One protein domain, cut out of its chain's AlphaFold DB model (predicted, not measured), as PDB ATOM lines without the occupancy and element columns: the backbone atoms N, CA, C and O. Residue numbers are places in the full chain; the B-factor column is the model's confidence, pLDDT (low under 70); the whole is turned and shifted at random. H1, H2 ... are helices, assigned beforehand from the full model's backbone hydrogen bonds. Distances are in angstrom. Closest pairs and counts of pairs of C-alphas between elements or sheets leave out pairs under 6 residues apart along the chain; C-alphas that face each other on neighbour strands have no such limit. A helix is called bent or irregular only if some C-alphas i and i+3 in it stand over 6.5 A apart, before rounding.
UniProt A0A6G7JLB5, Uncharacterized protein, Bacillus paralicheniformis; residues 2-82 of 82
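Overview. This is residues 2 to 82 of the 82 residues of an uncharacterized protein of Bacillus paralicheniformis (UniProt A0A6G7JLB5). Two long helices, H1 and H2, make an open V: they touch toward the end where a tight link joins them, and from there their long arms spread apart, at 48 degrees between their lines. Residues 2 to 19 of H1 and residues 60 to 82, of which 60 to 80 belong to H2, stick out free, with nothing packed between the arms. The printed part has 81 residues with two named helices, H1 then H2, and no named strand; the class is all helix. The whole is extended, with a radius of gyration of the C-alphas of 19.1 A, and flat, spanning 62 by 36 by 17 A.

Arrangement. Start with H1, residues 2 to 39, then look at H2, residues 45 to 80: the two run opposite ways at a steep tilt of 48 degrees. They touch through a part of each alone, residues 24 to 28 of H1 and residues 51 to 56 of H2. Their closest C-alphas are those of Phe 28 and Lys 52, 7.3 A apart. In H1 and H2 every O i to N i+4 pair is within hydrogen-bond range.

Along the chain. Find C-alpha 2 at (103.393, 120.456, 117.461); from there H1 runs 54.5 A to C-alpha 39 at (156.571, 132.438, 119.443). After the five residues between the helices, H2 begins at C-alpha 45 and runs 52.4 A to C-alpha 80 at (105.965, 154.940, 121.215). Neither helix is bent.

Size, cuts and confidence. The two C-alphas farthest apart are those of Lys 40 and Gly 82, at 62.9 A. The printed part has no cut, and its one link, H1 to H2, is tight. In the B-factor column the mean pLDDT of the printed part is 84.5; look for values under 70 at residues 2 to 8 and 80 to 82.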
ATOM      1  N   ILE A   2     102.278 120.263 116.501       57.53
ATOM      2  CA  ILE A   2     103.393 120.456 117.461       57.53
ATOM      3  C   ILE A   2     104.682 119.692 117.068       57.53
ATOM      4  O   ILE A   2     105.759 120.281 117.034       57.53
ATOM      5  N   ASN A   3     104.580 118.430 116.623       59.41
ATOM      6  CA  ASN A   3     105.744 117.618 116.208       59.41
ATOM      7  C   ASN A   3     106.530 118.163 114.996       59.41
ATOM      8  O   ASN A   3     107.695 117.819 114.815       59.41
ATOM      9  N   SER A   4     105.916 119.005 114.156       62.97
ATOM     10  CA  SER A   4     106.582 119.625 112.997       62.97
ATOM     11  C   SER A   4     107.462 120.805 113.418       62.97
ATOM     12  O   SER A   4     108.581 120.961 112.928       62.97
ATOM     13  N   VAL A   5     106.987 121.604 114.378       63.47
ATOM     14  CA  VAL A   5     107.720 122.760 114.911       63.47
ATOM     15  C   VAL A   5     108.924 122.297 115.726       63.47
ATOM     16  O   VAL A   5     110.025 122.790 115.498       63.47
ATOM     17  N   VAL A   6     108.754 121.282 116.581       66.06
ATOM     18  CA  VAL A   6     109.857 120.703 117.372       66.06
ATOM     19  C   VAL A   6     110.966 120.161 116.463       66.06
ATOM     20  O   VAL A   6     112.125 120.531 116.624       66.06
ATOM     21  N   LYS A   7     110.616 119.405 115.409       67.88
ATOM     22  CA  LYS A   7     111.593 118.923 114.413       67.88
ATOM     23  C   LYS A   7     112.326 120.055 113.683       67.88
ATOM     24  O   LYS A   7     113.513 119.920 113.384       67.88
ATOM     25  N   LYS A   8     111.650 121.172 113.388       69.12
ATOM     26  CA  LYS A   8     112.283 122.350 112.768       69.12
ATOM     27  C   LYS A   8     113.250 123.049 113.726       69.12
ATOM     28  O   LYS A   8     114.342 123.419 113.297       69.12
ATOM     29  N   VAL A   9     112.881 123.191 114.998       73.75
ATOM     30  CA  VAL A   9     113.735 123.792 116.036       73.75
ATOM     31  C   VAL A   9     114.977 122.932 116.284       73.75
ATOM     32  O   VAL A   9     116.086 123.466 116.289       73.75
ATOM     33  N   ASP A  10     114.832 121.609 116.373       77.88
ATOM     34  CA  ASP A  10     115.971 120.692 116.517       77.88
ATOM     35  C   ASP A  10     116.881 120.688 115.283       77.88
ATOM     36  O   ASP A  10     118.110 120.714 115.399       77.88
ATOM     37  N   GLY A  11     116.297 120.733 114.082       80.06
ATOM     38  CA  GLY A  11     117.056 120.876 112.841       80.06
ATOM     39  C   GLY A  11     117.870 122.173 112.804       80.06
ATOM     40  O   GLY A  11     119.035 122.166 112.396       80.06
ATOM     41  N   TRP A  12     117.288 123.277 113.274       80.12
ATOM     42  CA  TRP A  12     117.971 124.565 113.359       80.12
ATOM     43  C   TRP A  12     119.077 124.557 114.419       80.12
ATOM     44  O   TRP A  12     120.205 124.948 114.122       80.12
ATOM     45  N   LYS A  13     118.807 124.004 115.607       79.50
ATOM     46  CA  LYS A  13     119.793 123.813 116.680       79.50
ATOM     47  C   LYS A  13     121.001 123.005 116.205       79.50
ATOM     48  O   LYS A  13     122.138 123.407 116.453       79.50
ATOM     49  N   ASN A  14     120.782 121.910 115.478       85.19
ATOM     50  CA  ASN A  14     121.868 121.087 114.940       85.19
ATOM     51  C   ASN A  14     122.688 121.833 113.882       85.19
ATOM     52  O   ASN A  14     123.920 121.791 113.910       85.19
ATOM     53  N   ARG A  15     122.030 122.569 112.978       83.38
ATOM     54  CA  ARG A  15     122.723 123.403 111.981       83.38
ATOM     55  C   ARG A  15     123.545 124.505 112.643       83.38
ATOM     56  O   ARG A  15     124.710 124.675 112.291       83.38
ATOM     57  N   PHE A  16     122.974 125.192 113.629       81.94
ATOM     58  CA  PHE A  16     123.652 126.243 114.380       81.94
ATOM     59  C   PHE A  16     124.843 125.691 115.166       81.94
ATOM     60  O   PHE A  16     125.934 126.247 115.108       81.94
ATOM     61  N   THR A  17     124.681 124.539 115.820       83.50
ATOM     62  CA  THR A  17     125.765 123.856 116.542       83.50
ATOM     63  C   THR A  17     126.908 123.478 115.600       83.50
ATOM     64  O   THR A  17     128.071 123.735 115.910       83.50
ATOM     65  N   LYS A  18     126.596 122.938 114.413       88.38
ATOM     66  CA  LYS A  18     127.606 122.596 113.399       88.38
ATOM     67  C   LYS A  18     128.324 123.832 112.853       88.38
ATOM     68  O   LYS A  18     129.517 123.767 112.565       88.38
ATOM     69  N   LEU A  19     127.609 124.944 112.684       86.50
ATOM     70  CA  LEU A  19     128.189 126.209 112.232       86.50
ATOM     71  C   LEU A  19     129.104 126.813 113.305       86.50
ATOM     72  O   LEU A  19     130.246 127.148 113.010       86.50
ATOM     73  N   ARG A  20     128.636 126.858 114.558       83.88
ATOM     74  CA  ARG A  20     129.409 127.296 115.725       83.88
ATOM     75  C   ARG A  20     130.698 126.494 115.873       83.88
ATOM     76  O   ARG A  20     131.752 127.089 116.048       83.88
ATOM     77  N   ASN A  21     130.624 125.164 115.797       87.06
ATOM     78  CA  ASN A  21     131.806 124.314 115.946       87.06
ATOM     79  C   ASN A  21     132.834 124.589 114.840       87.06
ATOM     80  O   ASN A  21     133.994 124.815 115.156       87.06
ATOM     81  N   ARG A  22     132.396 124.697 113.576       89.69
ATOM     82  CA  ARG A  22     133.287 125.068 112.462       89.69
ATOM     83  C   ARG A  22     133.916 126.450 112.633       89.69
ATOM     84  O   ARG A  22     135.080 126.637 112.308       89.69
ATOM     85  N   PHE A  23     133.155 127.421 113.137       88.06
ATOM     86  CA  PHE A  23     133.688 128.751 113.423       88.06
ATOM     87  C   PHE A  23     134.754 128.704 114.526       88.06
ATOM     88  O   PHE A  23     135.824 129.282 114.366       88.06
ATOM     89  N   ILE A  24     134.488 127.973 115.615       86.75
ATOM     90  CA  ILE A  24     135.438 127.791 116.719       86.75
ATOM     91  C   ILE A  24     136.724 127.115 116.233       86.75
ATOM     92  O   ILE A  24     137.806 127.566 116.592       86.75
ATOM     93  N   GLU A  25     136.618 126.067 115.415       89.56
ATOM     94  CA  GLU A  25     137.777 125.378 114.831       89.56
ATOM     95  C   GLU A  25     138.614 126.321 113.962       89.56
ATOM     96  O   GLU A  25     139.825 126.407 114.152       89.56
ATOM     97  N   LYS A  26     137.973 127.104 113.086       90.88
ATOM     98  CA  LYS A  26     138.668 128.053 112.207       90.88
ATOM     99  C   LYS A  26     139.392 129.160 112.979       90.88
ATOM    100  O   LYS A  26     140.548 129.462 112.697       90.88
ATOM    101  N   GLU A  27     138.735 129.764 113.967       89.25
ATOM    102  CA  GLU A  27     139.360 130.777 114.834       89.25
ATOM    103  C   GLU A  27     140.526 130.194 115.638       89.25
ATOM    104  O   GLU A  27     141.538 130.854 115.869       89.25
ATOM    105  N   PHE A  28     140.400 128.934 116.048       89.75
ATOM    106  CA  PHE A  28     141.445 128.231 116.768       89.75
ATOM    107  C   PHE A  28     142.660 127.900 115.890       89.75
ATOM    108  O   PHE A  28     143.796 128.016 116.347       89.75
ATOM    109  N   GLU A  29     142.454 127.533 114.626       90.75
ATOM    110  CA  GLU A  29     143.538 127.370 113.648       90.75
ATOM    111  C   GLU A  29     144.281 128.684 113.405       90.75
ATOM    112  O   GLU A  29     145.507 128.714 113.516       90.75
ATOM    113  N   LEU A  30     143.551 129.784 113.198       91.94
ATOM    114  CA  LEU A  30     144.135 131.119 113.050       91.94
ATOM    115  C   LEU A  30     144.920 131.551 114.295       91.94
ATOM    116  O   LEU A  30     145.964 132.197 114.184       91.94
ATOM    117  N   TYR A  31     144.433 131.206 115.490       89.88
ATOM    118  CA  TYR A  31     145.169 131.436 116.729       89.88
ATOM    119  C   TYR A  31     146.480 130.651 116.753       89.88
ATOM    120  O   TYR A  31     147.523 131.244 117.020       89.88
ATOM    121  N   ARG A  32     146.446 129.348 116.437       88.12
ATOM    122  CA  ARG A  32     147.655 128.511 116.396       88.12
ATOM    123  C   ARG A  32     148.671 129.033 115.390       88.12
ATOM    124  O   ARG A  32     149.844 129.113 115.731       88.12
ATOM    125  N   GLU A  33     148.229 129.441 114.205       91.31
ATOM    126  CA  GLU A  33     149.093 130.020 113.172       91.31
ATOM    127  C   GLU A  33     149.755 131.321 113.649       91.31
ATOM    128  O   GLU A  33     150.978 131.454 113.605       91.31
ATOM    129  N   LYS A  34     148.975 132.260 114.204       89.81
ATOM    130  CA  LYS A  34     149.511 133.514 114.762       89.81
ATOM    131  C   LYS A  34     150.460 133.275 115.932       89.81
ATOM    132  O   LYS A  34     151.456 133.984 116.070       89.81
ATOM    133  N   TYR A  35     150.146 132.299 116.778       89.44
ATOM    134  CA  TYR A  35     150.977 131.937 117.917       89.44
ATOM    135  C   TYR A  35     152.315 131.354 117.448       89.44
ATOM    136  O   TYR A  35     153.363 131.801 117.906       89.44
ATOM    137  N   MET A  36     152.284 130.446 116.468       89.31
ATOM    138  CA  MET A  36     153.465 129.890 115.799       89.31
ATOM    139  C   MET A  36     154.342 130.978 115.180       89.31
ATOM    140  O   MET A  36     155.544 131.018 115.431       89.31
ATOM    141  N   LEU A  37     153.747 131.900 114.419       91.06
ATOM    142  CA  LEU A  37     154.478 132.997 113.777       91.06
ATOM    143  C   LEU A  37     155.174 133.910 114.796       91.06
ATOM    144  O   LEU A  37     156.260 134.418 114.525       91.06
ATOM    145  N   LYS A  38     154.562 134.112 115.969       91.50
ATOM    146  CA  LYS A  38     155.082 135.007 117.008       91.50
ATOM    147  C   LYS A  38     156.100 134.336 117.934       91.50
ATOM    148  O   LYS A  38     157.115 134.945 118.253       91.50
ATOM    149  N   ASN A  39     155.820 133.114 118.381       87.00
ATOM    150  CA  ASN A  39     156.571 132.438 119.443       87.00
ATOM    151  C   ASN A  39     157.437 131.273 118.933       87.00
ATOM    152  O   ASN A  39     158.207 130.713 119.707       87.00
ATOM    153  N   LYS A  40     157.330 130.906 117.645       89.06
ATOM    154  CA  LYS A  40     158.009 129.752 117.018       89.06
ATOM    155  C   LYS A  40     157.733 128.406 117.704       89.06
ATOM    156  O   LYS A  40     158.499 127.460 117.553       89.06
ATOM    157  N   CYS A  41     156.638 128.311 118.448       84.00
ATOM    158  CA  CYS A  41     156.182 127.093 119.100       84.00
ATOM    159  C   CYS A  41     154.662 126.966 118.973       84.00
ATOM    160  O   CYS A  41     153.964 127.940 118.683       84.00
ATOM    161  N   TYR A  42     154.145 125.754 119.170       87.50
ATOM    162  CA  TYR A  42     152.709 125.553 119.326       87.50
ATOM    163  C   TYR A  42     152.259 126.018 120.718       87.50
ATOM    164  O   TYR A  42     153.019 125.863 121.677       87.50
ATOM    165  N   PRO A  43     151.038 126.565 120.841       86.94
ATOM    166  CA  PRO A  43     150.479 126.888 122.145       86.94
ATOM    167  C   PRO A  43     150.336 125.621 122.989       86.94
ATOM    168  O   PRO A  43     150.045 124.541 122.474       86.94
ATOM    169  N   ASN A  44     150.536 125.757 124.296       90.88
ATOM    170  CA  ASN A  44     150.354 124.638 125.219       90.88
ATOM    171  C   ASN A  44     148.857 124.382 125.497       90.88
ATOM    172  O   ASN A  44     148.002 125.233 125.243       90.88
ATOM    173  N   GLU A  45     148.524 123.229 126.085       88.50
ATOM    174  CA  GLU A  45     147.127 122.863 126.381       88.50
ATOM    175  C   GLU A  45     146.380 123.910 127.227       88.50
ATOM    176  O   GLU A  45     145.170 124.104 127.081       88.50
ATOM    177  N   THR A  46     147.096 124.612 128.110       89.81
ATOM    178  CA  THR A  46     146.509 125.635 128.981       89.81
ATOM    179  C   THR A  46     146.073 126.851 128.166       89.81
ATOM    180  O   THR A  46     144.933 127.302 128.292       89.81
ATOM    181  N   GLU A  47     146.935 127.351 127.284       88.44
ATOM    182  CA  GLU A  47     146.642 128.460 126.376       88.44
ATOM    183  C   GLU A  47     145.523 128.111 125.396       88.44
ATOM    184  O   GLU A  47     144.612 128.916 125.187       88.44
ATOM    185  N   GLU A  48     145.532 126.891 124.852       88.69
ATOM    186  CA  GLU A  48     144.458 126.410 123.986       88.69
ATOM    187  C   GLU A  48     143.102 126.418 124.707       88.69
ATOM    188  O   GLU A  48     142.088 126.867 124.157       88.69
ATOM    189  N   LYS A  49     143.077 125.960 125.964       89.44
ATOM    190  CA  LYS A  49     141.871 125.937 126.799       89.44
ATOM    191  C   LYS A  49     141.392 127.347 127.145       89.44
ATOM    192  O   LYS A  49     140.188 127.612 127.065       89.44
ATOM    193  N   TYR A  50     142.304 128.259 127.486       90.88
ATOM    194  CA  TYR A  50     141.972 129.661 127.753       90.88
ATOM    195  C   TYR A  50     141.405 130.357 126.517       90.88
ATOM    196  O   TYR A  50     140.360 131.008 126.614       90.88
ATOM    197  N   PHE A  51     142.028 130.177 125.351       89.69
ATOM    198  CA  PHE A  51     141.549 130.766 124.105       89.69
ATOM    199  C   PHE A  51     140.153 130.249 123.742       89.69
ATOM    200  O   PHE A  51     139.245 131.051 123.522       89.69
ATOM    201  N   LYS A  52     139.939 128.924 123.759       87.12
ATOM    202  CA  LYS A  52     138.623 128.322 123.474       87.12
ATOM    203  C   LYS A  52     137.545 128.833 124.433       87.12
ATOM    204  O   LYS A  52     136.450 129.182 123.992       87.12
ATOM    205  N   ARG A  53     137.848 128.934 125.733       89.00
ATOM    206  CA  ARG A  53     136.910 129.465 126.738       89.00
ATOM    207  C   ARG A  53     136.565 130.931 126.471       89.00
ATOM    208  O   ARG A  53     135.389 131.291 126.513       89.00
ATOM    209  N   ASN A  54     137.562 131.759 126.164       90.50
ATOM    210  CA  ASN A  54     137.358 133.172 125.853       90.50
ATOM    211  C   ASN A  54     136.551 133.368 124.558       90.50
ATOM    212  O   ASN A  54     135.660 134.213 124.497       90.50
ATOM    213  N   LEU A  55     136.812 132.548 123.538       89.19
ATOM    214  CA  LEU A  55     136.081 132.577 122.274       89.19
ATOM    215  C   LEU A  55     134.599 132.226 122.470       89.19
ATOM    216  O   LEU A  55     133.724 132.932 121.970       89.19
ATOM    217  N   ILE A  56     134.307 131.181 123.255       87.06
ATOM    218  CA  ILE A  56     132.931 130.802 123.607       87.06
ATOM    219  C   ILE A  56     132.242 131.926 124.387       87.06
ATOM    220  O   ILE A  56     131.100 132.263 124.079       87.06
ATOM    221  N   ALA A  57     132.927 132.532 125.362       87.62
ATOM    222  CA  ALA A  57     132.378 133.642 126.138       87.62
ATOM    223  C   ALA A  57     132.035 134.845 125.244       87.62
ATOM    224  O   ALA A  57     130.928 135.372 125.328       87.62
ATOM    225  N   ARG A  58     132.932 135.230 124.325       87.31
ATOM    226  CA  ARG A  58     132.682 136.306 123.352       87.31
ATOM    227  C   ARG A  58     131.489 136.015 122.448       87.31
ATOM    228  O   ARG A  58     130.643 136.886 122.273       87.31
ATOM    229  N   LEU A  59     131.389 134.798 121.910       85.62
ATOM    230  CA  LEU A  59     130.240 134.395 121.093       85.62
ATOM    231  C   LEU A  59     128.932 134.460 121.889       85.62
ATOM    232  O   LEU A  59     127.930 134.953 121.375       85.62
ATOM    233  N   GLY A  60     128.950 134.016 123.150       84.62
ATOM    234  CA  GLY A  60     127.807 134.125 124.055       84.62
ATOM    235  C   GLY A  60     127.372 135.574 124.277       84.62
ATOM    236  O   GLY A  60     126.187 135.877 124.155       84.62
ATOM    237  N   ILE A  61     128.329 136.475 124.526       88.00
ATOM    238  CA  ILE A  61     128.067 137.909 124.712       88.00
ATOM    239  C   ILE A  61     127.444 138.518 123.454       88.00
ATOM    240  O   ILE A  61     126.434 139.204 123.562       88.00
ATOM    241  N   ILE A  62     127.997 138.249 122.266       86.06
ATOM    242  CA  ILE A  62     127.487 138.808 121.004       86.06
ATOM    243  C   ILE A  62     126.035 138.382 120.767       86.06
ATOM    244  O   ILE A  62     125.187 139.220 120.461       86.06
ATOM    245  N   ILE A  63     125.733 137.091 120.937       85.50
ATOM    246  CA  ILE A  63     124.372 136.566 120.764       85.50
ATOM    247  C   ILE A  63     123.420 137.207 121.778       85.50
ATOM    248  O   ILE A  63     122.367 137.709 121.389       85.50
ATOM    249  N   TYR A  64     123.796 137.233 123.058       85.25
ATOM    250  CA  TYR A  64     122.965 137.805 124.116       85.25
ATOM    251  C   TYR A  64     122.691 139.295 123.891       85.25
ATOM    252  O   TYR A  64     121.543 139.729 123.950       85.25
ATOM    253  N   PHE A  65     123.730 140.069 123.577       88.56
ATOM    254  CA  PHE A  65     123.617 141.506 123.343       88.56
ATOM    255  C   PHE A  65     122.723 141.807 122.137       88.56
ATOM    256  O   PHE A  65     121.876 142.695 122.201       88.56
ATOM    257  N   SER A  66     122.840 141.011 121.070       86.69
ATOM    258  CA  SER A  66     121.995 141.143 119.878       86.69
ATOM    259  C   SER A  66     120.519 140.895 120.203       86.69
ATOM    260  O   SER A  66     119.656 141.673 119.802       86.69
ATOM    261  N   VAL A  67     120.219 139.845 120.976       88.62
ATOM    262  CA  VAL A  67     118.848 139.540 121.423       88.62
ATOM    263  C   VAL A  67     118.308 140.637 122.343       88.62
ATOM    264  O   VAL A  67     117.158 141.048 122.188       88.62
ATOM    265  N   ALA A  68     119.133 141.151 123.260       89.75
ATOM    266  CA  ALA A  68     118.742 142.221 124.173       89.75
ATOM    267  C   ALA A  68     118.407 143.523 123.427       89.75
ATOM    268  O   ALA A  68     117.389 144.144 123.726       89.75
ATOM    269  N   ILE A  69     119.206 143.902 122.420       91.94
ATOM    270  CA  ILE A  69     118.930 145.070 121.568       91.94
ATOM    271  C   ILE A  69     117.609 144.896 120.823       91.94
ATOM    272  O   ILE A  69     116.788 145.808 120.832       91.94
ATOM    273  N   ILE A  70     117.378 143.735 120.202       91.50
ATOM    274  CA  ILE A  70     116.128 143.476 119.472       91.50
ATOM    275  C   ILE A  70     114.929 143.605 120.418       91.50
ATOM    276  O   ILE A  70     113.957 144.282 120.087       91.50
ATOM    277  N   GLY A  71     115.014 143.016 121.615       90.38
ATOM    278  CA  GLY A  71     113.980 143.153 122.640       90.38
ATOM    279  C   GLY A  71     113.753 144.609 123.050       90.38
ATOM    280  O   GLY A  71     112.613 145.063 123.104       90.38
ATOM    281  N   PHE A  72     114.828 145.365 123.274       91.50
ATOM    282  CA  PHE A  72     114.753 146.779 123.639       91.50
ATOM    283  C   PHE A  72     114.102 147.638 122.545       91.50
ATOM    284  O   PHE A  72     113.234 148.460 122.842       91.50
ATOM    285  N   VAL A  73     114.467 147.424 121.278       91.81
ATOM    286  CA  VAL A  73     113.872 148.123 120.127       91.81
ATOM    287  C   VAL A  73     112.379 147.816 120.027       91.81
ATOM    288  O   VAL A  73     111.582 148.742 119.903       91.81
ATOM    289  N   LEU A  74     111.982 146.546 120.152       91.81
ATOM    290  CA  LEU A  74     110.569 146.152 120.125       91.81
ATOM    291  C   LEU A  74     109.768 146.806 121.257       91.81
ATOM    292  O   LEU A  74     108.695 147.346 121.009       91.81
ATOM    293  N   ILE A  75     110.298 146.811 122.484       91.19
ATOM    294  CA  ILE A  75     109.651 147.466 123.633       91.19
ATOM    295  C   ILE A  75     109.508 148.974 123.393       91.19
ATOM    296  O   ILE A  75     108.467 149.549 123.706       91.19
ATOM    297  N   THR A  76     110.537 149.612 122.835       89.81
ATOM    298  CA  THR A  76     110.535 151.054 122.553       89.81
ATOM    299  C   THR A  76     109.496 151.409 121.491       89.81
ATOM    300  O   THR A  76     108.728 152.347 121.686       89.81
ATOM    301  N   LEU A  77     109.409 150.628 120.409       89.44
ATOM    302  CA  LEU A  77     108.387 150.800 119.374       89.44
ATOM    303  C   LEU A  77     106.972 150.617 119.938       89.44
ATOM    304  O   LEU A  77     106.100 151.429 119.656       89.44
ATOM    305  N   LEU A  78     106.750 149.602 120.780       88.38
ATOM    306  CA  LEU A  78     105.447 149.374 121.414       88.38
ATOM    307  C   LEU A  78     105.043 150.512 122.360       88.38
ATOM    308  O   LEU A  78     103.872 150.870 122.406       88.38
ATOM    309  N   LYS A  79     105.997 151.096 123.095       81.31
ATOM    310  CA  LYS A  79     105.740 152.250 123.970       81.31
ATOM    311  C   LYS A  79     105.516 153.558 123.211       81.31
ATOM    312  O   LYS A  79     104.830 154.415 123.739       81.31
ATOM    313  N   GLY A  80     106.107 153.725 122.027       68.06
ATOM    314  CA  GLY A  80     105.965 154.940 121.215       68.06
ATOM    315  C   GLY A  80     104.726 154.976 120.314       68.06
ATOM    316  O   GLY A  80     104.482 155.996 119.681       68.06
ATOM    317  N   ILE A  81     103.975 153.872 120.217       59.84
ATOM    318  CA  ILE A  81     102.730 153.766 119.430       59.84
ATOM    319  C   ILE A  81     101.473 154.028 120.299       59.84
ATOM    320  O   ILE A  81     100.367 154.090 119.765       59.84
ATOM    321  N   GLY A  82     101.627 154.213 121.617       48.78
ATOM    322  CA  GLY A  82     100.568 154.664 122.534       48.78
ATOM    323  C   GLY A  82     100.769 156.109 122.960       48.78
ATOM    324  O   GLY A  82      99.743 156.785 123.177       48.78
TER     325      GLY A  82